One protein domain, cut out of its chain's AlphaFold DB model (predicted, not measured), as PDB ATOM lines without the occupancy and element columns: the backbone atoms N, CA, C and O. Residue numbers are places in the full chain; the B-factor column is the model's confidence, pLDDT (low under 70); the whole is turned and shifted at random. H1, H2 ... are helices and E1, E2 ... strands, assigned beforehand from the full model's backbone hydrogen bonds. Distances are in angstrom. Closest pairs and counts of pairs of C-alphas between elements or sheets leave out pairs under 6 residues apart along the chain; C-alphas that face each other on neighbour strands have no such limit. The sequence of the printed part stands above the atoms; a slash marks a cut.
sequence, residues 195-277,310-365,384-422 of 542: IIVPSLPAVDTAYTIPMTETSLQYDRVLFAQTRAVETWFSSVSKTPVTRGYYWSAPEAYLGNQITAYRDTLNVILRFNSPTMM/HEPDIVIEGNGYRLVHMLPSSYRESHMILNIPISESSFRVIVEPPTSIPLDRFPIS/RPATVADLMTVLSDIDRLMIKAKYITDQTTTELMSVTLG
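AT A GLANCE: This is residues 195 to 277, 310 to 365 and 384 to 422 of the 542 residues of an uncharacterized protein of Trichobilharzia regenti (UniProt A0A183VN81). Two antiparallel sheets stand loosely and only partly face to face, one of five strands, E2, E8, E4, E5 and E7, and one of four, E1, E9, E3 and E6; H4 packs across E4 and E5 of the first, while H2 runs off from one end of the second. H1 and H3, four residues each, lie at the margin, their centres 24.1 A and 22.5 A from the mean of the C-alphas, and of the long stretches with no named element, residues 249 to 263 link E2 of the first sheet to E3 of the second, residues 195 to 212 come before H1, and residues 352 to 365 follow E7 as far as a cut. The printed part has 178 residues, with four named helices and nine named strands in the order H1 E1 H2 E2 E3 H3 E4 E5 E6 E7 H4 E8 E9. The class is mixed, helices and strands, though under half of the residues, 82, are in named elements. The whole is compact, with a radius of gyration of the C-alphas of 16.1 A, and rounded, spanning 42 by 35 by 32 A.

HOW THE PARTS SIT: Begin at residues 195 to 196, which pair antiparallel with residues 246 to 247 of E2, residues 246 to 248. E2 is an edge strand of the strongly twisted sheet E2 - E8 - E4 - E5 - E7; beside it is E8, residues 398 to 404, where N 247 and O 403 are 2.7 A apart, within hydrogen-bond range. Next comes E4, residues 314 to 318, with N 317 and O 400 at 2.8 A. E4 and E5, residues 321 to 325, form a hairpin, with N 323 and O 316 at 2.8 A. E7, residues 348 to 351, is the other edge strand, with N 324 and O 348 at 2.9 A; its residues 348 to 349 also pair antiparallel with residues 384 to 385. H4, residues 388 to 396, is on this sheet at a height of 8.5 A and runs across the strands, at 74 degrees to E4 on the local plane. It lies over E4 and E5, but only just, with 3 of its 9 C-alphas falling on each; its closest C-alphas to E4 are those of Val 394 and Gly 318, 4.3 A apart. Now look at the sheet E1 - E9 - E3 - E6. E1, residues 222 to 225, is an edge strand, with N 222 and O 416 of E9, residues 413 to 421, at 2.9 A. E3, residues 264 to 272, follows, with N 415 and O 270 at 2.7 A, and then the edge strand E6, residues 335 to 341, with N 267 and O 338 at 2.8 A. E3 and E8 are apart, and E2 and E9 are only just apart, at 8.2 A. H2, residues 226 to 237, only grazes this sheet with its residues 226 to 229; the C-alphas of Thr 226 and Thr 413 are 5.4 A apart. H1, residues 213 to 216, and H3, residues 274 to 277, are on neither sheet. In H2 and H4 every O i to N i+4 pair is within hydrogen-bond range; H1 and H3 are too short for such a pair.

IN THESE COORDINATES: Find C-alpha 213 at (-61.104, -9.952, -39.737), where H1 begins. H2 runs 16.0 A from C-alpha 226, and E3 runs 26.0 A from C-alpha 264 at (-43.629, 13.238, -52.075). E6 measures 19.4 A, E8 17.2 A and H4 12.0 A. E9 runs 24.0 A and ends at C-alpha 421, (-43.451, 7.998, -48.494).

THE WHOLE: The two C-alphas farthest apart are those of Gln 217 and Ser 356, at 47.7 A. Residues 278 to 309 are not printed, with 22.7 A between C-alphas 277 and 310; residues 366 to 383 are not printed, with 17.0 A between C-alphas 365 and 384. Of the links that are printed whole, that from E2 to E3, 15 residues, is long. The mean pLDDT of the printed part is 80.8; among the 39 residues under 70, look at 211 to 220 and 353 to 365.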
ATOM      1  N   ILE A 195     -51.836   5.263 -32.624       92.38
ATOM      2  CA  ILE A 195     -52.174   6.627 -32.211       92.38
ATOM      3  C   ILE A 195     -51.397   6.953 -30.937       92.38
ATOM      4  O   ILE A 195     -51.407   6.170 -29.990       92.38
ATOM      5  N   ILE A 196     -50.737   8.108 -30.903       89.00
ATOM      6  CA  ILE A 196     -49.945   8.577 -29.760       89.00
ATOM      7  C   ILE A 196     -50.329   9.999 -29.359       89.00
ATOM      8  O   ILE A 196     -50.836  10.781 -30.168       89.00
ATOM      9  N   VAL A 197     -50.020  10.350 -28.114       85.50
ATOM     10  CA  VAL A 197     -49.986  11.740 -27.652       85.50
ATOM     11  C   VAL A 197     -48.512  12.143 -27.535       85.50
ATOM     12  O   VAL A 197     -47.809  11.566 -26.708       85.50
ATOM     13  N   PRO A 198     -48.020  13.118 -28.319       78.19
ATOM     14  CA  PRO A 198     -46.591  13.441 -28.394       78.19
ATOM     15  C   PRO A 198     -45.927  13.827 -27.065       78.19
ATOM     16  O   PRO A 198     -44.726  13.628 -26.900       78.19
ATOM     17  N   SER A 199     -46.695  14.384 -26.124       72.62
ATOM     18  CA  SER A 199     -46.218  14.771 -24.789       72.62
ATOM     19  C   SER A 199     -46.130  13.606 -23.796       72.62
ATOM     20  O   SER A 199     -45.739  13.821 -22.650       72.62
ATOM     21  N   LEU A 200     -46.553  12.397 -24.181       72.88
ATOM     22  CA  LEU A 200     -46.459  11.197 -23.352       72.88
ATOM     23  C   LEU A 200     -45.250  10.338 -23.783       72.88
ATOM     24  O   LEU A 200     -44.935  10.268 -24.972       72.88
ATOM     25  N   PRO A 201     -44.557   9.673 -22.840       65.50
ATOM     26  CA  PRO A 201     -43.388   8.848 -23.145       65.50
ATOM     27  C   PRO A 201     -43.749   7.609 -23.984       65.50
ATOM     28  O   PRO A 201     -44.711   6.904 -23.689       65.50
ATOM     29  N   ALA A 202     -42.950   7.323 -25.018       58.53
ATOM     30  CA  ALA A 202     -43.324   6.455 -26.142       58.53
ATOM     31  C   ALA A 202     -43.492   4.954 -25.835       58.53
ATOM     32  O   ALA A 202     -44.213   4.273 -26.558       58.53
ATOM     33  N   VAL A 203     -42.839   4.420 -24.797       56.59
ATOM     34  CA  VAL A 203     -42.652   2.960 -24.675       56.59
ATOM     35  C   VAL A 203     -43.949   2.211 -24.321       56.59
ATOM     36  O   VAL A 203     -44.139   1.107 -24.812       56.59
ATOM     37  N   ASP A 204     -44.890   2.842 -23.601       61.59
ATOM     38  CA  ASP A 204     -46.137   2.192 -23.143       61.59
ATOM     39  C   ASP A 204     -47.416   3.033 -23.353       61.59
ATOM     40  O   ASP A 204     -48.486   2.698 -22.844       61.59
ATOM     41  N   THR A 205     -47.336   4.149 -24.088       72.50
ATOM     42  CA  THR A 205     -48.459   5.103 -24.219       72.50
ATOM     43  C   THR A 205     -49.044   5.186 -25.628       72.50
ATOM     44  O   THR A 205     -49.756   6.134 -25.936       72.50
ATOM     45  N   ALA A 206     -48.809   4.187 -26.482       84.69
ATOM     46  CA  ALA A 206     -49.389   4.130 -27.824       84.69
ATOM     47  C   ALA A 206     -50.674   3.283 -27.881       84.69
ATOM     48  O   ALA A 206     -50.689   2.129 -27.453       84.69
ATOM     49  N   TYR A 207     -51.734   3.832 -28.474       88.88
ATOM     50  CA  TYR A 207     -52.970   3.111 -28.760       88.88
ATOM     51  C   TYR A 207     -52.831   2.310 -30.062       88.88
ATOM     52  O   TYR A 207     -52.721   2.883 -31.151       88.88
ATOM     53  N   THR A 208     -52.853   0.983 -29.951       87.44
ATOM     54  CA  THR A 208     -52.855   0.068 -31.101       87.44
ATOM     55  C   THR A 208     -54.269  -0.086 -31.652       87.44
ATOM     56  O   THR A 208     -55.216  -0.316 -30.899       87.44
ATOM     57  N   ILE A 209     -54.417   0.014 -32.974       85.06
ATOM     58  CA  ILE A 209     -55.722  -0.098 -33.630       85.06
ATOM     59  C   ILE A 209     -56.148  -1.571 -33.651       85.06
ATOM     60  O   ILE A 209     -55.403  -2.408 -34.168       85.06
ATOM     61  N   PRO A 210     -57.329  -1.922 -33.115       75.94
ATOM     62  CA  PRO A 210     -57.831  -3.285 -33.202       75.94
ATOM     63  C   PRO A 210     -58.182  -3.614 -34.660       75.94
ATOM     64  O   PRO A 210     -59.105  -3.034 -35.229       75.94
ATOM     65  N   MET A 211     -57.450  -4.546 -35.274       63.88
ATOM     66  CA  MET A 211     -57.747  -5.034 -36.625       63.88
ATOM     67  C   MET A 211     -58.888  -6.062 -36.573       63.88
ATOM     68  O   MET A 211     -58.787  -7.064 -35.867       63.88
ATOM     69  N   THR A 212     -59.980  -5.831 -37.310       59.47
ATOM     70  CA  THR A 212     -61.075  -6.808 -37.474       59.47
ATOM     71  C   THR A 212     -60.815  -7.718 -38.674       59.47
ATOM     72  O   THR A 212     -60.204  -7.289 -39.651       59.47
ATOM     73  N   GLU A 213     -61.317  -8.957 -38.662       51.75
ATOM     74  CA  GLU A 213     -61.104  -9.952 -39.737       51.75
ATOM     75  C   GLU A 213     -61.500  -9.453 -41.146       51.75
ATOM     76  O   GLU A 213     -60.897  -9.850 -42.140       51.75
ATOM     77  N   THR A 214     -62.443  -8.510 -41.250       45.66
ATOM     78  CA  THR A 214     -62.867  -7.857 -42.504       45.66
ATOM     79  C   THR A 214     -61.830  -6.909 -43.125       45.66
ATOM     80  O   THR A 214     -61.886  -6.664 -44.327       45.66
ATOM     81  N   SER A 215     -60.869  -6.400 -42.344       50.09
ATOM     82  CA  SER A 215     -59.793  -5.498 -42.806       50.09
ATOM     83  C   SER A 215     -58.629  -6.222 -43.500       50.09
ATOM     84  O   SER A 215     -57.719  -5.589 -44.032       50.09
ATOM     85  N   LEU A 216     -58.655  -7.559 -43.518       51.84
ATOM     86  CA  LEU A 216     -57.637  -8.396 -44.158       51.84
ATOM     87  C   LEU A 216     -57.928  -8.680 -45.641       51.84
ATOM     88  O   LEU A 216     -57.062  -9.226 -46.322       51.84
ATOM     89  N   GLN A 217     -59.123  -8.330 -46.138       44.47
ATOM     90  CA  GLN A 217     -59.609  -8.751 -47.460       44.47
ATOM     91  C   GLN A 217     -59.807  -7.610 -48.479       44.47
ATOM     92  O   GLN A 217     -59.855  -7.881 -49.674       44.47
ATOM     93  N   TYR A 218     -59.867  -6.350 -48.040       41.88
ATOM     94  CA  TYR A 218     -59.929  -5.153 -48.890       41.88
ATOM     95  C   TYR A 218     -59.034  -4.074 -48.275       41.88
ATOM     96  O   TYR A 218     -58.972  -4.015 -47.050       41.88
ATOM     97  N   ASP A 219     -58.333  -3.294 -49.111       51.34
ATOM     98  CA  ASP A 219     -57.412  -2.191 -48.771       51.34
ATOM     99  C   ASP A 219     -57.430  -1.769 -47.296       51.34
ATOM    100  O   ASP A 219     -58.436  -1.267 -46.794       51.34
ATOM    101  N   ARG A 220     -56.306  -2.006 -46.606       68.00
ATOM    102  CA  ARG A 220     -56.135  -1.915 -45.145       68.00
ATOM    103  C   ARG A 220     -56.331  -0.495 -44.596       68.00
ATOM    104  O   ARG A 220     -55.379   0.124 -44.141       68.00
ATOM    105  N   VAL A 221     -57.554   0.024 -44.591       75.50
ATOM    106  CA  VAL A 221     -57.885   1.292 -43.932       75.50
ATOM    107  C   VAL A 221     -57.800   1.104 -42.418       75.50
ATOM    108  O   VAL A 221     -58.425   0.204 -41.854       75.50
ATOM    109  N   LEU A 222     -57.054   1.975 -41.744       86.50
ATOM    110  CA  LEU A 222     -57.006   2.018 -40.287       86.50
ATOM    111  C   LEU A 222     -58.127   2.912 -39.781       86.50
ATOM    112  O   LEU A 222     -58.183   4.082 -40.139       86.50
ATOM    113  N   PHE A 223     -58.999   2.378 -38.931       85.88
ATOM    114  CA  PHE A 223     -60.162   3.088 -38.400       85.88
ATOM    115  C   PHE A 223     -60.105   3.147 -36.873       85.88
ATOM    116  O   PHE A 223     -59.921   2.123 -36.215       85.88
ATOM    117  N   ALA A 224     -60.330   4.327 -36.296       88.81
ATOM    118  CA  ALA A 224     -60.442   4.492 -34.852       88.81
ATOM    119  C   ALA A 224     -61.611   5.407 -34.460       88.81
ATOM    120  O   ALA A 224     -61.824   6.479 -35.034       88.81
ATOM    121  N   GLN A 225     -62.349   4.999 -33.425       90.00
ATOM    122  CA  GLN A 225     -63.339   5.853 -32.767       90.00
ATOM    123  C   GLN A 225     -62.636   6.746 -31.744       90.00
ATOM    124  O   GLN A 225     -61.992   6.245 -30.819       90.00
ATOM    125  N   THR A 226     -62.807   8.061 -31.862       88.94
ATOM    126  CA  THR A 226     -62.122   9.048 -31.006       88.94
ATOM    127  C   THR A 226     -62.436   8.843 -29.526       88.94
ATOM    128  O   THR A 226     -61.536   8.882 -28.693       88.94
ATOM    129  N   ARG A 227     -63.685   8.497 -29.188       88.44
ATOM    130  CA  ARG A 227     -64.099   8.187 -27.809       88.44
ATOM    131  C   ARG A 227     -63.332   7.004 -27.213       88.44
ATOM    132  O   ARG A 227     -62.985   7.042 -26.035       88.44
ATOM    133  N   ALA A 228     -63.085   5.952 -27.994       89.81
ATOM    134  CA  ALA A 228     -62.345   4.780 -27.524       89.81
ATOM    135  C   ALA A 228     -60.872   5.131 -27.268       89.81
ATOM    136  O   ALA A 228     -60.331   4.792 -26.216       89.81
ATOM    137  N   VAL A 229     -60.272   5.882 -28.195       89.50
ATOM    138  CA  VAL A 229     -58.902   6.400 -28.107       89.50
ATOM    139  C   VAL A 229     -58.726   7.290 -26.870       89.50
ATOM    140  O   VAL A 229     -57.847   7.053 -26.047       89.50
ATOM    141  N   GLU A 230     -59.605   8.274 -26.676       88.75
ATOM    142  CA  GLU A 230     -59.559   9.204 -25.540       88.75
ATOM    143  C   GLU A 230     -59.797   8.507 -24.198       88.75
ATOM    144  O   GLU A 230     -59.149   8.843 -23.205       88.75
ATOM    145  N   THR A 231     -60.683   7.505 -24.156       89.06
ATOM    146  CA  THR A 231     -60.919   6.696 -22.948       89.06
ATOM    147  C   THR A 231     -59.667   5.906 -22.569       89.06
ATOM    148  O   THR A 231     -59.299   5.862 -21.394       89.06
ATOM    149  N   TRP A 232     -58.986   5.316 -23.556       88.94
ATOM    150  CA  TRP A 232     -57.731   4.601 -23.337       88.94
ATOM    151  C   TRP A 232     -56.620   5.545 -22.866       88.94
ATOM    152  O   TRP A 232     -55.996   5.303 -21.838       88.94
ATOM    153  N   PHE A 233     -56.421   6.683 -23.530       87.25
ATOM    154  CA  PHE A 233     -55.410   7.644 -23.090       87.25
ATOM    155  C   PHE A 233     -55.699   8.226 -21.707       87.25
ATOM    156  O   PHE A 233     -54.772   8.456 -20.932       87.25
ATOM    157  N   SER A 234     -56.969   8.453 -21.370       85.38
ATOM    158  CA  SER A 234     -57.354   8.951 -20.045       85.38
ATOM    159  C   SER A 234     -57.064   7.925 -18.946       85.38
ATOM    160  O   SER A 234     -56.719   8.313 -17.830       85.38
ATOM    161  N   SER A 235     -57.149   6.624 -19.250       85.25
ATOM    162  CA  SER A 235     -56.788   5.568 -18.297       85.25
ATOM    163  C   SER A 235     -55.273   5.472 -18.095       85.25
ATOM    164  O   SER A 235     -54.820   5.338 -16.958       85.25
ATOM    165  N   VAL A 236     -54.489   5.625 -19.167       83.56
ATOM    166  CA  VAL A 236     -53.019   5.565 -19.128       83.56
ATOM    167  C   VAL A 236     -52.413   6.818 -18.485       83.56
ATOM    168  O   VAL A 236     -51.562   6.718 -17.604       83.56
ATOM    169  N   SER A 237     -52.871   8.009 -18.879       78.50
ATOM    170  CA  SER A 237     -52.332   9.290 -18.395       78.50
ATOM    171  C   SER A 237     -52.905   9.742 -17.047       78.50
ATOM    172  O   SER A 237     -52.374  10.669 -16.441       78.50
ATOM    173  N   LYS A 238     -53.988   9.111 -16.566       78.94
ATOM    174  CA  LYS A 238     -54.766   9.528 -15.379       78.94
ATOM    175  C   LYS A 238     -55.328  10.957 -15.466       78.94
ATOM    176  O   LYS A 238     -55.805  11.491 -14.467       78.94
ATOM    177  N   THR A 239     -55.300  11.569 -16.649       75.00
ATOM    178  CA  THR A 239     -55.827  12.908 -16.932       75.00
ATOM    179  C   THR A 239     -56.653  12.879 -18.215       75.00
ATOM    180  O   THR A 239     -56.292  12.150 -19.136       75.00
ATOM    181  N   PRO A 240     -57.733  13.666 -18.336       70.00
ATOM    182  CA  PRO A 240     -58.475  13.745 -19.588       70.00
ATOM    183  C   PRO A 240     -57.586  14.286 -20.712       70.00
ATOM    184  O   PRO A 240     -57.124  15.429 -20.655       70.00
ATOM    185  N   VAL A 241     -57.367  13.484 -21.753       70.44
ATOM    186  CA  VAL A 241     -56.664  13.945 -22.955       70.44
ATOM    187  C   VAL A 241     -57.657  14.695 -23.828       70.44
ATOM    188  O   VAL A 241     -58.524  14.105 -24.464       70.44
ATOM    189  N   THR A 242     -57.548  16.020 -23.824       62.09
ATOM    190  CA  THR A 242     -58.466  16.910 -24.550       62.09
ATOM    191  C   THR A 242     -57.855  17.513 -25.816       62.09
ATOM    192  O   THR A 242     -58.568  18.202 -26.545       62.09
ATOM    193  N   ARG A 243     -56.563  17.266 -26.102       67.94
ATOM    194  CA  ARG A 243     -55.817  17.912 -27.203       67.94
ATOM    195  C   ARG A 243     -54.875  16.971 -27.968       67.94
ATOM    196  O   ARG A 243     -54.525  15.911 -27.459       67.94
ATOM    197  N   GLY A 244     -54.538  17.398 -29.191       71.00
ATOM    198  CA  GLY A 244     -53.814  16.750 -30.296       71.00
ATOM    199  C   GLY A 244     -53.192  15.375 -30.067       71.00
ATOM    200  O   GLY A 244     -52.142  15.262 -29.439       71.00
ATOM    201  N   TYR A 245     -53.774  14.344 -30.685       86.69
ATOM    202  CA  TYR A 245     -53.124  13.044 -30.886       86.69
ATOM    203  C   TYR A 245     -52.865  12.781 -32.373       86.69
ATOM    204  O   TYR A 245     -53.538  13.325 -33.256       86.69
ATOM    205  N   TYR A 246     -51.854  11.959 -32.634       92.56
ATOM    206  CA  TYR A 246     -51.264  11.752 -33.951       92.56
ATOM    207  C   TYR A 246     -51.182  10.266 -34.269       92.56
ATOM    208  O   TYR A 246     -50.910   9.451 -33.392       92.56
ATOM    209  N   TRP A 247     -51.368   9.930 -35.538       94.81
ATOM    210  CA  TRP A 247     -50.898   8.685 -36.116       94.81
ATOM    211  C   TRP A 247     -49.367   8.699 -36.114       94.81
ATOM    212  O   TRP A 247     -48.758   9.573 -36.724       94.81
ATOM    213  N   SER A 248     -48.754   7.750 -35.418       94.25
ATOM    214  CA  SER A 248     -47.315   7.511 -35.404       94.25
ATOM    215  C   SER A 248     -46.973   6.444 -36.427       94.25
ATOM    216  O   SER A 248     -47.549   5.350 -36.393       94.25
ATOM    217  N   ALA A 249     -46.022   6.759 -37.299       95.56
ATOM    218  CA  ALA A 249     -45.544   5.831 -38.305       95.56
ATOM    219  C   ALA A 249     -44.742   4.671 -37.675       95.56
ATOM    220  O   ALA A 249     -44.091   4.867 -36.642       95.56
ATOM    221  N   PRO A 250     -44.788   3.469 -38.275       94.50
ATOM    222  CA  PRO A 250     -43.976   2.320 -37.879       94.50
ATOM    223  C   PRO A 250     -42.532   2.436 -38.393       94.50
ATOM    224  O   PRO A 250     -42.234   3.273 -39.244       94.50
ATOM    225  N   GLU A 251     -41.662   1.523 -37.945       92.75
ATOM    226  CA  GLU A 251     -40.220   1.479 -38.260       92.75
ATOM    227  C   GLU A 251     -39.899   1.554 -39.762       92.75
ATOM    228  O   GLU A 251     -38.899   2.148 -40.144       92.75
ATOM    229  N   ALA A 252     -40.784   1.050 -40.629       93.44
ATOM    230  CA  ALA A 252     -40.615   1.128 -42.083       93.44
ATOM    231  C   ALA A 252     -40.478   2.569 -42.631       93.44
ATOM    232  O   ALA A 252     -39.892   2.750 -43.696       93.44
ATOM    233  N   TYR A 253     -41.014   3.575 -41.929       96.00
ATOM    234  CA  TYR A 253     -40.920   5.000 -42.290       96.00
ATOM    235  C   TYR A 253     -39.848   5.758 -41.490       96.00
ATOM    236  O   TYR A 253     -39.714   6.971 -41.655       96.00
ATOM    237  N   LEU A 254     -39.143   5.080 -40.582       95.50
ATOM    238  CA  LEU A 254     -38.157   5.669 -39.674       95.50
ATOM    239  C   LEU A 254     -36.728   5.370 -40.153       95.50
ATOM    240  O   LEU A 254     -36.533   4.735 -41.195       95.50
ATOM    241  N   GLY A 255     -35.727   5.836 -39.406       93.19
ATOM    242  CA  GLY A 255     -34.315   5.645 -39.728       93.19
ATOM    243  C   GLY A 255     -33.881   6.440 -40.959       93.19
ATOM    244  O   GLY A 255     -34.391   7.529 -41.222       93.19
ATOM    245  N   ASN A 256     -32.925   5.904 -41.717       91.62
ATOM    246  CA  ASN A 256     -32.394   6.586 -42.894       91.62
ATOM    247  C   ASN A 256     -33.408   6.572 -44.054       91.62
ATOM    248  O   ASN A 256     -33.712   5.526 -44.626       91.62
ATOM    249  N   GLN A 257     -33.900   7.756 -44.408       94.25
ATOM    250  CA  GLN A 257     -34.845   8.038 -45.486       94.25
ATOM    251  C   GLN A 257     -34.342   9.186 -46.385       94.25
ATOM    252  O   GLN A 257     -35.145   9.918 -46.964       94.25
ATOM    253  N   ILE A 258     -33.020   9.372 -46.528       89.75
ATOM    254  CA  ILE A 258     -32.438  10.447 -47.368       89.75
ATOM    255  C   ILE A 258     -32.923  10.391 -48.819       89.75
ATOM    256  O   ILE A 258     -33.063  11.417 -49.476       89.75
ATOM    257  N   THR A 259     -33.249   9.194 -49.305       92.31
ATOM    258  CA  THR A 259     -33.757   8.957 -50.659       92.31
ATOM    259  C   THR A 259     -35.192   9.446 -50.867       92.31
ATOM    260  O   THR A 259     -35.664   9.434 -52.001       92.31
ATOM    261  N   ALA A 260     -35.879   9.877 -49.803       94.25
ATOM    262  CA  ALA A 260     -37.177  10.546 -49.867       94.25
ATOM    263  C   ALA A 260     -37.063  12.059 -50.119       94.25
ATOM    264  O   ALA A 260     -38.069  12.709 -50.409       94.25
ATOM    265  N   TYR A 261     -35.866  12.645 -49.987       91.06
ATOM    266  CA  TYR A 261     -35.659  14.069 -50.236       91.06
ATOM    267  C   TYR A 261     -36.056  14.426 -51.676       91.06
ATOM    268  O   TYR A 261     -35.660  13.759 -52.630       91.06
ATOM    269  N   ARG A 262     -36.865  15.483 -51.819       85.62
ATOM    270  CA  ARG A 262     -37.494  15.950 -53.072       85.62
ATOM    271  C   ARG A 262     -38.458  14.967 -53.742       85.62
ATOM    272  O   ARG A 262     -38.899  15.237 -54.857       85.62
ATOM    273  N   ASP A 263     -38.843  13.897 -53.059       91.19
ATOM    274  CA  ASP A 263     -40.013  13.097 -53.413       91.19
ATOM    275  C   ASP A 263     -41.251  13.613 -52.648       91.19
ATOM    276  O   ASP A 263     -41.256  14.718 -52.095       91.19
ATOM    277  N   THR A 264     -42.336  12.848 -52.633       93.12
ATOM    278  CA  THR A 264     -43.629  13.238 -52.075       93.12
ATOM    279  C   THR A 264     -44.067  12.298 -50.961       93.12
ATOM    280  O   THR A 264     -44.036  11.074 -51.090       93.12
ATOM    281  N   LEU A 265     -44.524  12.879 -49.854       96.88
ATOM    282  CA  LEU A 265     -45.310  12.180 -48.848       96.88
ATOM    283  C   LEU A 265     -46.786  12.333 -49.209       96.88
ATOM    284  O   LEU A 265     -47.364  13.414 -49.074       96.88
ATOM    285  N   ASN A 266     -47.381  11.234 -49.661       94.19
ATOM    286  CA  ASN A 266     -48.786  11.166 -50.026       94.19
ATOM    287  C   ASN A 266     -49.583  10.565 -48.867       94.19
ATOM    288  O   ASN A 266     -49.285   9.463 -48.408       94.19
ATOM    289  N   VAL A 267     -50.589  11.284 -48.378       92.19
ATOM    290  CA  VAL A 267     -51.426  10.864 -47.248       92.19
ATOM    291  C   VAL A 267     -52.888  11.012 -47.627       92.19
ATOM    292  O   VAL A 267     -53.340  12.100 -47.978       92.19
ATOM    293  N   ILE A 268     -53.645   9.928 -47.495       83.62
ATOM    294  CA  ILE A 268     -55.099   9.931 -47.629       83.62
ATOM    295  C   ILE A 268     -55.689   9.604 -46.267       83.62
ATOM    296  O   ILE A 268     -55.491   8.508 -45.735       83.62
ATOM    297  N   LEU A 269     -56.430  10.555 -45.706       86.94
ATOM    298  CA  LEU A 269     -57.072  10.388 -44.410       86.94
ATOM    299  C   LEU A 269     -58.496  10.934 -44.428       86.94
ATOM    300  O   LEU A 269     -58.836  11.847 -45.186       86.94
ATOM    301  N   ARG A 270     -59.347  10.355 -43.587       79.81
ATOM    302  CA  ARG A 270     -60.732  10.782 -43.403       79.81
ATOM    303  C   ARG A 270     -61.038  10.955 -41.933       79.81
ATOM    304  O   ARG A 270     -60.468  10.292 -41.074       79.81
ATOM    305  N   PHE A 271     -61.971  11.837 -41.632       83.88
ATOM    306  CA  PHE A 271     -62.531  11.936 -40.297       83.88
ATOM    307  C   PHE A 271     -64.001  12.320 -40.364       83.88
ATOM    308  O   PHE A 271     -64.464  12.943 -41.321       83.88
ATOM    309  N   ASN A 272     -64.741  11.958 -39.323       77.50
ATOM    310  CA  ASN A 272     -66.134  12.345 -39.178       77.50
ATOM    311  C   ASN A 272     -66.299  13.312 -38.003       77.50
ATOM    312  O   ASN A 272     -65.745  13.090 -36.930       77.50
ATOM    313  N   SER A 273     -67.083  14.367 -38.204       80.44
ATOM    314  CA  SER A 273     -67.529  15.301 -37.173       80.44
ATOM    315  C   SER A 273     -68.980  15.712 -37.477       80.44
ATOM    316  O   SER A 273     -69.285  16.035 -38.632       80.44
ATOM    317  N   PRO A 274     -69.878  15.733 -36.473       74.94
ATOM    318  CA  PRO A 274     -71.229  16.267 -36.620       74.94
ATOM    319  C   PRO A 274     -71.243  17.694 -37.180       74.94
ATOM    320  O   PRO A 274     -72.044  17.986 -38.067       74.94
ATOM    321  N   THR A 275     -70.321  18.552 -36.730       68.94
ATOM    322  CA  THR A 275     -70.183  19.935 -37.215       68.94
ATOM    323  C   THR A 275     -69.762  20.002 -38.690       68.94
ATOM    324  O   THR A 275     -70.184  20.906 -39.404       68.94
ATOM    325  N   MET A 276     -68.993  19.024 -39.186       63.75
ATOM    326  CA  MET A 276     -68.602  18.943 -40.604       63.75
ATOM    327  C   MET A 276     -69.690  18.334 -41.508       63.75
ATOM    328  O   MET A 276     -69.766  18.663 -42.692       63.75
ATOM    329  N   MET A 277     -70.542  17.442 -40.983       52.47
ATOM    330  CA  MET A 277     -71.611  16.787 -41.754       52.47
ATOM    331  C   MET A 277     -72.838  17.677 -41.986       52.47
ATOM    332  O   MET A 277     -73.444  17.601 -43.054       52.47
ATOM    333  N   HIS A 310     -53.464  25.835 -35.176       68.31
ATOM    334  CA  HIS A 310     -52.136  26.150 -34.645       68.31
ATOM    335  C   HIS A 310     -51.302  24.912 -34.287       68.31
ATOM    336  O   HIS A 310     -50.174  25.046 -33.826       68.31
ATOM    337  N   GLU A 311     -51.849  23.713 -34.488       76.06
ATOM    338  CA  GLU A 311     -51.120  22.453 -34.333       76.06
ATOM    339  C   GLU A 311     -50.695  21.930 -35.711       76.06
ATOM    340  O   GLU A 311     -51.525  21.949 -36.629       76.06
ATOM    341  N   PRO A 312     -49.457  21.428 -35.852       87.38
ATOM    342  CA  PRO A 312     -48.920  20.964 -37.119       87.38
ATOM    343  C   PRO A 312     -49.664  19.723 -37.598       87.38
ATOM    344  O   PRO A 312     -50.095  18.891 -36.804       87.38
ATOM    345  N   ASP A 313     -49.818  19.593 -38.906       90.06
ATOM    346  CA  ASP A 313     -50.567  18.489 -39.499       90.06
ATOM    347  C   ASP A 313     -49.644  17.295 -39.795       90.06
ATOM    348  O   ASP A 313     -50.048  16.147 -39.607       90.06
ATOM    349  N   ILE A 314     -48.380  17.565 -40.150       93.94
ATOM    350  CA  ILE A 314     -47.300  16.570 -40.239       93.94
ATOM    351  C   ILE A 314     -46.129  17.024 -39.376       93.94
ATOM    352  O   ILE A 314     -45.772  18.206 -39.381       93.94
ATOM    353  N   VAL A 315     -45.508  16.083 -38.670       93.38
ATOM    354  CA  VAL A 315     -44.310  16.318 -37.864       93.38
ATOM    355  C   VAL A 315     -43.280  15.242 -38.173       93.38
ATOM    356  O   VAL A 315     -43.605  14.057 -38.145       93.38
ATOM    357  N   ILE A 316     -42.047  15.661 -38.445       95.06
ATOM    358  CA  ILE A 316     -40.901  14.774 -38.638       95.06
ATOM    359  C   ILE A 316     -39.828  15.181 -37.633       95.06
ATOM    360  O   ILE A 316     -39.443  16.349 -37.561       95.06
ATOM    361  N   GLU A 317     -39.371  14.227 -36.837       91.75
ATOM    362  CA  GLU A 317     -38.294  14.410 -35.874       91.75
ATOM    363  C   GLU A 317     -37.143  13.474 -36.201       91.75
ATOM    364  O   GLU A 317     -37.369  12.320 -36.557       91.75
ATOM    365  N   GLY A 318     -35.923  13.974 -36.058       87.88
ATOM    366  CA  GLY A 318     -34.702  13.221 -36.313       87.88
ATOM    367  C   GLY A 318     -33.487  14.036 -35.899       87.88
ATOM    368  O   GLY A 318     -33.479  15.260 -36.062       87.88
ATOM    369  N   ASN A 319     -32.475  13.387 -35.324       82.00
ATOM    370  CA  ASN A 319     -31.217  14.027 -34.911       82.00
ATOM    371  C   ASN A 319     -31.405  15.299 -34.046       82.00
ATOM    372  O   ASN A 319     -30.625  16.249 -34.120       82.00
ATOM    373  N   GLY A 320     -32.456  15.334 -33.217       79.44
ATOM    374  CA  GLY A 320     -32.766  16.466 -32.333       79.44
ATOM    375  C   GLY A 320     -33.484  17.652 -32.994       79.44
ATOM    376  O   GLY A 320     -33.806  18.616 -32.301       79.44
ATOM    377  N   TYR A 321     -33.775  17.585 -34.293       85.25
ATOM    378  CA  TYR A 321     -34.600  18.566 -34.994       85.25
ATOM    379  C   TYR A 321     -36.079  18.174 -34.961       85.25
ATOM    380  O   TYR A 321     -36.428  16.992 -34.923       85.25
ATOM    381  N   ARG A 322     -36.957  19.179 -35.043       88.50
ATOM    382  CA  ARG A 322     -38.391  18.986 -35.300       88.50
ATOM    383  C   ARG A 322     -38.840  19.844 -36.476       88.50
ATOM    384  O   ARG A 322     -38.892  21.074 -36.373       88.50
ATOM    385  N   LEU A 323     -39.207  19.169 -37.560       92.19
ATOM    386  CA  LEU A 323     -39.794  19.750 -38.760       92.19
ATOM    387  C   LEU A 323     -41.308  19.599 -38.732       92.19
ATOM    388  O   LEU A 323     -41.832  18.550 -38.360       92.19
ATOM    389  N   VAL A 324     -42.012  20.642 -39.160       92.06
ATOM    390  CA  VAL A 324     -43.473  20.646 -39.218       92.06
ATOM    391  C   VAL A 324     -44.002  21.139 -40.552       92.06
ATOM    392  O   VAL A 324     -43.455  22.068 -41.147       92.06
ATOM    393  N   HIS A 325     -45.109  20.540 -40.980       91.94
ATOM    394  CA  HIS A 325     -45.939  21.018 -42.077       91.94
ATOM    395  C   HIS A 325     -47.302  21.444 -41.528       91.94
ATOM    396  O   HIS A 325     -47.934  20.705 -40.769       91.94
ATOM    397  N   MET A 326     -47.761  22.630 -41.922       86.50
ATOM    398  CA  MET A 326     -49.084  23.152 -41.580       86.50
ATOM    399  C   MET A 326     -49.904  23.290 -42.858       86.50
ATOM    400  O   MET A 326     -49.508  24.013 -43.774       86.50
ATOM    401  N   LEU A 327     -51.052  22.620 -42.909       82.75
ATOM    402  CA  LEU A 327     -51.968  22.699 -44.036       82.75
ATOM    403  C   LEU A 327     -52.659  24.067 -44.067       82.75
ATOM    404  O   LEU A 327     -53.095  24.564 -43.021       82.75
ATOM    405  N   PRO A 328     -52.841  24.665 -45.258       75.62
ATOM    406  CA  PRO A 328     -53.668  25.855 -45.398       75.62
ATOM    407  C   PRO A 328     -55.111  25.574 -44.965       75.62
ATOM    408  O   PRO A 328     -55.630  24.471 -45.146       75.62
ATOM    409  N   SER A 329     -55.802  26.597 -44.460       67.75
ATOM    410  CA  SER A 329     -57.204  26.493 -44.032       67.75
ATOM    411  C   SER A 329     -58.146  25.988 -45.133       67.75
ATOM    412  O   SER A 329     -59.131  25.320 -44.829       67.75
ATOM    413  N   SER A 330     -57.829  26.250 -46.404       62.12
ATOM    414  CA  SER A 330     -58.610  25.819 -47.570       62.12
ATOM    415  C   SER A 330     -58.557  24.315 -47.859       62.12
ATOM    416  O   SER A 330     -59.381  23.837 -48.626       62.12
ATOM    417  N   TYR A 331     -57.602  23.575 -47.285       62.78
ATOM    418  CA  TYR A 331     -57.418  22.135 -47.530       62.78
ATOM    419  C   TYR A 331     -58.099  21.247 -46.476       62.78
ATOM    420  O   TYR A 331     -57.971  20.024 -46.509       62.78
ATOM    421  N   ARG A 332     -58.812  21.846 -45.516       68.75
ATOM    422  CA  ARG A 332     -59.372  21.134 -44.363       68.75
ATOM    423  C   ARG A 332     -60.794  20.654 -44.622       68.75
ATOM    424  O   ARG A 332     -61.767  21.248 -44.167       68.75
ATOM    425  N   GLU A 333     -60.892  19.544 -45.341       67.06
ATOM    426  CA  GLU A 333     -62.137  18.801 -45.562       67.06
ATOM    427  C   GLU A 333     -62.193  17.518 -44.717       67.06
ATOM    428  O   GLU A 333     -61.184  17.062 -44.189       67.06
ATOM    429  N   SER A 334     -63.368  16.888 -44.605       67.50
ATOM    430  CA  SER A 334     -63.515  15.591 -43.917       67.50
ATOM    431  C   SER A 334     -62.789  14.435 -44.619       67.50
ATOM    432  O   SER A 334     -62.560  13.391 -44.014       67.50
ATOM    433  N   HIS A 335     -62.432  14.610 -45.893       73.38
ATOM    434  CA  HIS A 335     -61.617  13.689 -46.673       73.38
ATOM    435  C   HIS A 335     -60.451  14.470 -47.266       73.38
ATOM    436  O   HIS A 335     -60.659  15.324 -48.123       73.38
ATOM    437  N   MET A 336     -59.242  14.182 -46.798       77.56
ATOM    438  CA  MET A 336     -58.035  14.894 -47.198       77.56
ATOM    439  C   MET A 336     -57.134  13.983 -48.020       77.56
ATOM    440  O   MET A 336     -56.870  12.844 -47.636       77.56
ATOM    441  N   ILE A 337     -56.667  14.523 -49.145       82.00
ATOM    442  CA  ILE A 337     -55.648  13.935 -50.012       82.00
ATOM    443  C   ILE A 337     -54.492  14.928 -50.016       82.00
ATOM    444  O   ILE A 337     -54.595  16.013 -50.589       82.00
ATOM    445  N   LEU A 338     -53.432  14.590 -49.293       87.56
ATOM    446  CA  LEU A 338     -52.277  15.449 -49.080       87.56
ATOM    447  C   LEU A 338     -51.122  14.917 -49.916       87.56
ATOM    448  O   LEU A 338     -50.711  13.782 -49.709       87.56
ATOM    449  N   ASN A 339     -50.585  15.747 -50.803       91.06
ATOM    450  CA  ASN A 339     -49.384  15.440 -51.577       91.06
ATOM    451  C   ASN A 339     -48.324  16.462 -51.173       91.06
ATOM    452  O   ASN A 339     -48.344  17.599 -51.646       91.06
ATOM    453  N   ILE A 340     -47.463  16.096 -50.223       93.62
ATOM    454  CA  ILE A 340     -46.530  17.026 -49.580       93.62
ATOM    455  C   ILE A 340     -45.121  16.745 -50.109       93.62
ATOM    456  O   ILE A 340     -44.554  15.707 -49.770       93.62
ATOM    457  N   PRO A 341     -44.521  17.646 -50.908       93.62
ATOM    458  CA  PRO A 341     -43.134  17.489 -51.334       93.62
ATOM    459  C   PRO A 341     -42.199  17.523 -50.124       93.62
ATOM    460  O   PRO A 341     -42.280  18.452 -49.317       93.62
ATOM    461  N   ILE A 342     -41.278  16.573 -50.005       94.25
ATOM    462  CA  ILE A 342     -40.235  16.575 -48.975       94.25
ATOM    463  C   ILE A 342     -39.122  17.537 -49.410       94.25
ATOM    464  O   ILE A 342     -38.070  17.147 -49.903       94.25
ATOM    465  N   SER A 343     -39.406  18.833 -49.289       90.81
ATOM    466  CA  SER A 343     -38.521  19.934 -49.682       90.81
ATOM    467  C   SER A 343     -38.635  21.111 -48.713       90.81
ATOM    468  O   SER A 343     -39.559  21.191 -47.898       90.81
ATOM    469  N   GLU A 344     -37.708  22.056 -48.832       87.94
ATOM    470  CA  GLU A 344     -37.570  23.267 -48.010       87.94
ATOM    471  C   GLU A 344     -38.848  24.105 -48.013       87.94
ATOM    472  O   GLU A 344     -39.203  24.746 -47.026       87.94
ATOM    473  N   SER A 345     -39.565  24.069 -49.138       87.25
ATOM    474  CA  SER A 345     -40.800  24.824 -49.338       87.25
ATOM    475  C   SER A 345     -41.970  24.315 -48.490       87.25
ATOM    476  O   SER A 345     -42.885  25.083 -48.185       87.25
ATOM    477  N   SER A 346     -41.932  23.046 -48.074       92.06
ATOM    478  CA  SER A 346     -43.029  22.399 -47.356       92.06
ATOM    479  C   SER A 346     -42.864  22.457 -45.843       92.06
ATOM    480  O   SER A 346     -43.865  22.463 -45.131       92.06
ATOM    481  N   PHE A 347     -41.637  22.487 -45.324       93.12
ATOM    482  CA  PHE A 347     -41.388  22.300 -43.895       93.12
ATOM    483  C   PHE A 347     -40.833  23.551 -43.217       93.12
ATOM    484  O   PHE A 347     -40.133  24.374 -43.807       93.12
ATOM    485  N   ARG A 348     -41.144  23.680 -41.927       89.50
ATOM    486  CA  ARG A 348     -40.551  24.673 -41.028       89.50
ATOM    487  C   ARG A 348     -39.871  23.996 -39.858       89.50
ATOM    488  O   ARG A 348     -40.352  22.979 -39.366       89.50
ATOM    489  N   VAL A 349     -38.779  24.594 -39.402       87.44
ATOM    490  CA  VAL A 349     -38.030  24.147 -38.230       87.44
ATOM    491  C   VAL A 349     -38.584  24.856 -37.005       87.44
ATOM    492  O   VAL A 349     -38.619  26.088 -36.962       87.44
ATOM    493  N   ILE A 350     -39.021  24.080 -36.014       82.44
ATOM    494  CA  ILE A 350     -39.537  24.615 -34.744       82.44
ATOM    495  C   ILE A 350     -38.664  24.259 -33.539       82.44
ATOM    496  O   ILE A 350     -38.767  24.920 -32.510       82.44
ATOM    497  N   VAL A 351     -37.801  23.245 -33.657       78.69
ATOM    498  CA  VAL A 351     -36.791  22.905 -32.646       78.69
ATOM    499  C   VAL A 351     -35.473  22.580 -33.340       78.69
ATOM    500  O   VAL A 351     -35.470  21.846 -34.328       78.69
ATOM    501  N   GLU A 352     -34.379  23.121 -32.799       73.25
ATOM    502  CA  GLU A 352     -33.004  22.940 -33.274       73.25
ATOM    503  C   GLU A 352     -32.097  22.491 -32.113       73.25
ATOM    504  O   GLU A 352     -32.222  23.021 -31.004       73.25
ATOM    505  N   PRO A 353     -31.155  21.561 -32.330       67.12
ATOM    506  CA  PRO A 353     -30.103  21.266 -31.362       67.12
ATOM    507  C   PRO A 353     -29.171  22.486 -31.165       67.12
ATOM    508  O   PRO A 353     -29.001  23.284 -32.085       67.12
ATOM    509  N   PRO A 354     -28.530  22.671 -29.991       54.56
ATOM    510  CA  PRO A 354     -28.434  21.756 -28.867       54.56
ATOM    511  C   PRO A 354     -29.424  22.171 -27.777       54.56
ATOM    512  O   PRO A 354     -29.048  22.767 -26.764       54.56
ATOM    513  N   THR A 355     -30.710  21.869 -27.937       51.53
ATOM    514  CA  THR A 355     -31.579  21.902 -26.768       51.53
ATOM    515  C   THR A 355     -31.087  20.818 -25.816       51.53
ATOM    516  O   THR A 355     -31.224  19.631 -26.087       51.53
ATOM    517  N   SER A 356     -30.548  21.199 -24.656       45.34
ATOM    518  CA  SER A 356     -30.233  20.287 -23.541       45.34
ATOM    519  C   SER A 356     -31.486  19.625 -22.932       45.34
ATOM    520  O   SER A 356     -31.461  19.128 -21.808       45.34
ATOM    521  N   ILE A 357     -32.610  19.703 -23.638       49.44
ATOM    522  CA  ILE A 357     -33.956  19.356 -23.229       49.44
ATOM    523  C   ILE A 357     -34.476  18.379 -24.296       49.44
ATOM    524  O   ILE A 357     -34.560  18.763 -25.464       49.44
ATOM    525  N   PRO A 358     -34.796  17.132 -23.914       53.97
ATOM    526  CA  PRO A 358     -35.401  16.131 -24.793       53.97
ATOM    527  C   PRO A 358     -36.660  16.647 -25.521       53.97
ATOM    528  O   PRO A 358     -37.457  17.382 -24.932       53.97
ATOM    529  N   LEU A 359     -36.843  16.289 -26.802       58.41
ATOM    530  CA  LEU A 359     -37.920  16.802 -27.674       58.41
ATOM    531  C   LEU A 359     -39.337  16.546 -27.129       58.41
ATOM    532  O   LEU A 359     -40.247  17.340 -27.365       58.41
ATOM    533  N   ASP A 360     -39.540  15.470 -26.374       57.81
ATOM    534  CA  ASP A 360     -40.771  15.142 -25.637       57.81
ATOM    535  C   ASP A 360     -41.153  16.195 -24.580       57.81
ATOM    536  O   ASP A 360     -42.329  16.333 -24.246       57.81
ATOM    537  N   ARG A 361     -40.186  16.985 -24.092       54.12
ATOM    538  CA  ARG A 361     -40.425  18.085 -23.143       54.12
ATOM    539  C   ARG A 361     -40.764  19.420 -23.799       54.12
ATOM    540  O   ARG A 361     -41.116  20.347 -23.075       54.12
ATOM    541  N   PHE A 362     -40.694  19.525 -25.127       56.94
ATOM    542  CA  PHE A 362     -41.262  20.641 -25.884       56.94
ATOM    543  C   PHE A 362     -42.605  20.191 -26.461       56.94
ATOM    544  O   PHE A 362     -42.620  19.486 -27.473       56.94
ATOM    545  N   PRO A 363     -43.745  20.543 -25.848       57.72
ATOM    546  CA  PRO A 363     -45.035  20.097 -26.344       57.72
ATOM    547  C   PRO A 363     -45.274  20.650 -27.744       57.72
ATOM    548  O   PRO A 363     -45.018  21.822 -28.010       57.72
ATOM    549  N   ILE A 364     -45.842  19.832 -28.626       61.34
ATOM    550  CA  ILE A 364     -46.269  20.274 -29.962       61.34
ATOM    551  C   ILE A 364     -47.280  21.443 -29.870       61.34
ATOM    552  O   ILE A 364     -47.382  22.259 -30.780       61.34
ATOM    553  N   SER A 365     -47.963  21.582 -28.727       52.12
ATOM    554  CA  SER A 365     -48.877  22.681 -28.402       52.12
ATOM    555  C   SER A 365     -48.211  24.015 -28.027       52.12
ATOM    556  O   SER A 365     -48.904  25.028 -28.004       52.12
ATOM    557  N   ARG A 384     -38.755  28.902 -38.424       86.06
ATOM    558  CA  ARG A 384     -38.094  29.371 -39.654       86.06
ATOM    559  C   ARG A 384     -38.337  28.391 -40.812       86.06
ATOM    560  O   ARG A 384     -38.564  27.207 -40.553       86.06
ATOM    561  N   PRO A 385     -38.294  28.836 -42.082       87.31
ATOM    562  CA  PRO A 385     -38.266  27.920 -43.221       87.31
ATOM    563  C   PRO A 385     -37.150  26.882 -43.060       87.31
ATOM    564  O   PRO A 385     -36.053  27.220 -42.601       87.31
ATOM    565  N   ALA A 386     -37.447  25.628 -43.403       89.12
ATOM    566  CA  ALA A 386     -36.428  24.592 -43.452       89.12
ATOM    567  C   ALA A 386     -35.435  24.887 -44.579       89.12
ATOM    568  O   ALA A 386     -35.794  25.405 -45.633       89.12
ATOM    569  N   THR A 387     -34.176  24.557 -44.336       87.56
ATOM    570  CA  THR A 387     -33.110  24.544 -45.334       87.56
ATOM    571  C   THR A 387     -32.860  23.111 -45.796       87.56
ATOM    572  O   THR A 387     -33.314  22.158 -45.153       87.56
ATOM    573  N   VAL A 388     -32.092  22.952 -46.879       84.44
ATOM    574  CA  VAL A 388     -31.621  21.636 -47.344       84.44
ATOM    575  C   VAL A 388     -30.953  20.879 -46.194       84.44
ATOM    576  O   VAL A 388     -31.234  19.705 -45.971       84.44
ATOM    577  N   ALA A 389     -30.136  21.582 -45.403       82.06
ATOM    578  CA  ALA A 389     -29.417  21.005 -44.280       82.06
ATOM    579  C   ALA A 389     -30.351  20.427 -43.213       82.06
ATOM    580  O   ALA A 389     -30.108  19.325 -42.726       82.06
ATOM    581  N   ASP A 390     -31.434  21.131 -42.873       87.44
ATOM    582  CA  ASP A 390     -32.374  20.663 -41.847       87.44
ATOM    583  C   ASP A 390     -33.105  19.392 -42.300       87.44
ATOM    584  O   ASP A 390     -33.236  18.441 -41.529       87.44
ATOM    585  N   LEU A 391     -33.552  19.358 -43.561       91.12
ATOM    586  CA  LEU A 391     -34.224  18.193 -44.139       91.12
ATOM    587  C   LEU A 391     -33.287  16.998 -44.238       91.12
ATOM    588  O   LEU A 391     -33.633  15.928 -43.752       91.12
ATOM    589  N   MET A 392     -32.093  17.178 -44.801       87.44
ATOM    590  CA  MET A 392     -31.117  16.094 -44.927       87.44
ATOM    591  C   MET A 392     -30.681  15.570 -43.556       87.44
ATOM    592  O   MET A 392     -30.549  14.361 -43.371       87.44
ATOM    593  N   THR A 393     -30.546  16.453 -42.562       84.75
ATOM    594  CA  THR A 393     -30.233  16.051 -41.185       84.75
ATOM    595  C   THR A 393     -31.339  15.179 -40.599       84.75
ATOM    596  O   THR A 393     -31.040  14.108 -40.077       84.75
ATOM    597  N   VAL A 394     -32.609  15.572 -40.717       91.62
ATOM    598  CA  VAL A 394     -33.732  14.768 -40.204       91.62
ATOM    599  C   VAL A 394     -33.910  13.466 -40.981       91.62
ATOM    600  O   VAL A 394     -34.100  12.421 -40.372       91.62
ATOM    601  N   LEU A 395     -33.814  13.500 -42.311       93.31
ATOM    602  CA  LEU A 395     -33.992  12.320 -43.159       93.31
ATOM    603  C   LEU A 395     -32.851  11.307 -43.021       93.31
ATOM    604  O   LEU A 395     -33.062  10.135 -43.304       93.31
ATOM    605  N   SER A 396     -31.655  11.720 -42.590       89.44
ATOM    606  CA  SER A 396     -30.549  10.780 -42.351       89.44
ATOM    607  C   SER A 396     -30.834   9.776 -41.232       89.44
ATOM    608  O   SER A 396     -30.307   8.665 -41.273       89.44
ATOM    609  N   ASP A 397     -31.684  10.146 -40.269       90.06
ATOM    610  CA  ASP A 397     -32.120   9.288 -39.170       90.06
ATOM    611  C   ASP A 397     -33.421   9.837 -38.555       90.06
ATOM    612  O   ASP A 397     -33.397  10.686 -37.657       90.06
ATOM    613  N   ILE A 398     -34.570   9.404 -39.083       94.88
ATOM    614  CA  ILE A 398     -35.890   9.799 -38.585       94.88
ATOM    615  C   ILE A 398     -36.209   9.011 -37.313       94.88
ATOM    616  O   ILE A 398     -36.384   7.793 -37.352       94.88
ATOM    617  N   ASP A 399     -36.402   9.729 -36.211       91.50
ATOM    618  CA  ASP A 399     -36.849   9.186 -34.929       91.50
ATOM    619  C   ASP A 399     -38.375   8.996 -34.903       91.50
ATOM    620  O   ASP A 399     -38.887   7.991 -34.403       91.50
ATOM    621  N   ARG A 400     -39.128   9.984 -35.412       92.25
ATOM    622  CA  ARG A 400     -40.602   9.976 -35.422       92.25
ATOM    623  C   ARG A 400     -41.161  10.654 -36.667       92.25
ATOM    624  O   ARG A 400     -40.837  11.803 -36.951       92.25
ATOM    625  N   LEU A 401     -42.100   9.984 -37.330       95.94
ATOM    626  CA  LEU A 401     -42.998  10.575 -38.322       95.94
ATOM    627  C   LEU A 401     -44.427  10.518 -37.776       95.94
ATOM    628  O   LEU A 401     -44.930   9.445 -37.435       95.94
ATOM    629  N   MET A 402     -45.074  11.675 -37.678       94.94
ATOM    630  CA  MET A 402     -46.404  11.813 -37.095       94.94
ATOM    631  C   MET A 402     -47.349  12.549 -38.045       94.94
ATOM    632  O   MET A 402     -47.008  13.603 -38.581       94.94
ATOM    633  N   ILE A 403     -48.559  12.016 -38.202       95.38
ATOM    634  CA  ILE A 403     -49.652  12.599 -38.990       95.38
ATOM    635  C   ILE A 403     -50.804  12.892 -38.039       95.38
ATOM    636  O   ILE A 403     -51.240  12.020 -37.291       95.38
ATOM    637  N   LYS A 404     -51.321  14.112 -38.040       92.00
ATOM    638  CA  LYS A 404     -52.381  14.507 -37.113       92.00
ATOM    639  C   LYS A 404     -53.638  13.659 -37.308       92.00
ATOM    640  O   LYS A 404     -54.107  13.462 -38.429       92.00
ATOM    641  N   ALA A 405     -54.180  13.151 -36.201       91.56
ATOM    642  CA  ALA A 405     -55.332  12.248 -36.213       91.56
ATOM    643  C   ALA A 405     -56.643  12.938 -35.805       91.56
ATOM    644  O   ALA A 405     -57.713  12.481 -36.215       91.56
ATOM    645  N   LYS A 406     -56.573  14.029 -35.026       87.81
ATOM    646  CA  LYS A 406     -57.726  14.829 -34.580       87.81
ATOM    647  C   LYS A 406     -57.582  16.291 -35.002       87.81
ATOM    648  O   LYS A 406     -56.604  16.944 -34.652       87.81
ATOM    649  N   TYR A 407     -58.578  16.798 -35.727       83.75
ATOM    650  CA  TYR A 407     -58.578  18.154 -36.294       83.75
ATOM    651  C   TYR A 407     -59.608  19.083 -35.640       83.75
ATOM    652  O   TYR A 407     -59.428  20.302 -35.651       83.75
ATOM    653  N   ILE A 408     -60.672  18.509 -35.070       79.81
ATOM    654  CA  ILE A 408     -61.792  19.228 -34.455       79.81
ATOM    655  C   ILE A 408     -62.228  18.548 -33.152       79.81
ATOM    656  O   ILE A 408     -62.092  17.335 -32.978       79.81
ATOM    657  N   THR A 409     -62.749  19.335 -32.211       80.81
ATOM    658  CA  THR A 409     -63.119  18.871 -30.865       80.81
ATOM    659  C   THR A 409     -64.186  17.773 -30.877       80.81
ATOM    660  O   THR A 409     -64.054  16.809 -30.124       80.81
ATOM    661  N   ASP A 410     -65.206  17.897 -31.732       80.50
ATOM    662  CA  ASP A 410     -66.367  16.994 -31.823       80.50
ATOM    663  C   ASP A 410     -66.175  15.835 -32.820       80.50
ATOM    664  O   ASP A 410     -67.134  15.158 -33.193       80.50
ATOM    665  N   GLN A 411     -64.937  15.598 -33.261       86.88
ATOM    666  CA  GLN A 411     -64.605  14.499 -34.157       86.88
ATOM    667  C   GLN A 411     -64.991  13.155 -33.525       86.88
ATOM    668  O   GLN A 411     -64.607  12.868 -32.391       86.88
ATOM    669  N   THR A 412     -65.731  12.320 -34.252       85.12
ATOM    670  CA  THR A 412     -66.229  11.012 -33.795       85.12
ATOM    671  C   THR A 412     -65.367   9.851 -34.283       85.12
ATOM    672  O   THR A 412     -65.205   8.857 -33.571       85.12
ATOM    673  N   THR A 413     -64.783   9.973 -35.477       85.50
ATOM    674  CA  THR A 413     -63.916   8.944 -36.070       85.50
ATOM    675  C   THR A 413     -62.707   9.556 -36.763       85.50
ATOM    676  O   THR A 413     -62.720  10.723 -37.159       85.50
ATOM    677  N   THR A 414     -61.650   8.762 -36.898       89.19
ATOM    678  CA  THR A 414     -60.465   9.064 -37.706       89.19
ATOM    679  C   THR A 414     -60.064   7.820 -38.486       89.19
ATOM    680  O   THR A 414     -60.128   6.704 -37.965       89.19
ATOM    681  N   GLU A 415     -59.699   8.015 -39.745       84.88
ATOM    682  CA  GLU A 415     -59.385   6.973 -40.710       84.88
ATOM    683  C   GLU A 415     -58.098   7.326 -41.449       84.88
ATOM    684  O   GLU A 415     -58.000   8.396 -42.051       84.88
ATOM    685  N   LEU A 416     -57.129   6.415 -41.443       88.62
ATOM    686  CA  LEU A 416     -55.922   6.513 -42.258       88.62
ATOM    687  C   LEU A 416     -56.031   5.491 -43.388       88.62
ATOM    688  O   LEU A 416     -55.985   4.284 -43.153       88.62
ATOM    689  N   MET A 417     -56.254   5.979 -44.607       82.19
ATOM    690  CA  MET A 417     -56.549   5.133 -45.766       82.19
ATOM    691  C   MET A 417     -55.304   4.746 -46.549       82.19
ATOM    692  O   MET A 417     -55.247   3.655 -47.101       82.19
ATOM    693  N   SER A 418     -54.344   5.661 -46.650       85.69
ATOM    694  CA  SER A 418     -53.075   5.434 -47.332       85.69
ATOM    695  C   SER A 418     -52.037   6.413 -46.813       85.69
ATOM    696  O   SER A 418     -52.332   7.590 -46.602       85.69
ATOM    697  N   VAL A 419     -50.821   5.919 -46.623       94.31
ATOM    698  CA  VAL A 419     -49.626   6.737 -46.447       94.31
ATOM    699  C   VAL A 419     -48.595   6.158 -47.389       94.31
ATOM    700  O   VAL A 419     -48.375   4.955 -47.372       94.31
ATOM    701  N   THR A 420     -48.011   6.988 -48.239       95.31
ATOM    702  CA  THR A 420     -46.926   6.603 -49.137       95.31
ATOM    703  C   THR A 420     -45.817   7.632 -49.018       95.31
ATOM    704  O   THR A 420     -45.991   8.775 -49.433       95.31
ATOM    705  N   LEU A 421     -44.687   7.229 -48.445       96.81
ATOM    706  CA  LEU A 421     -43.451   7.998 -48.494       96.81
ATOM    707  C   LEU A 421     -42.723   7.621 -49.783       96.81
ATOM    708  O   LEU A 421     -42.221   6.499 -49.913       96.81
ATOM    709  N   GLY A 422     -42.718   8.540 -50.746       94.81
ATOM    710  CA  GLY A 422     -41.927   8.411 -51.959       94.81
ATOM    711  C   GLY A 422     -40.441   8.321 -51.619       94.81
ATOM    712  O   GLY A 422     -39.956   9.012 -50.724       94.81
TER     713      GLY A 422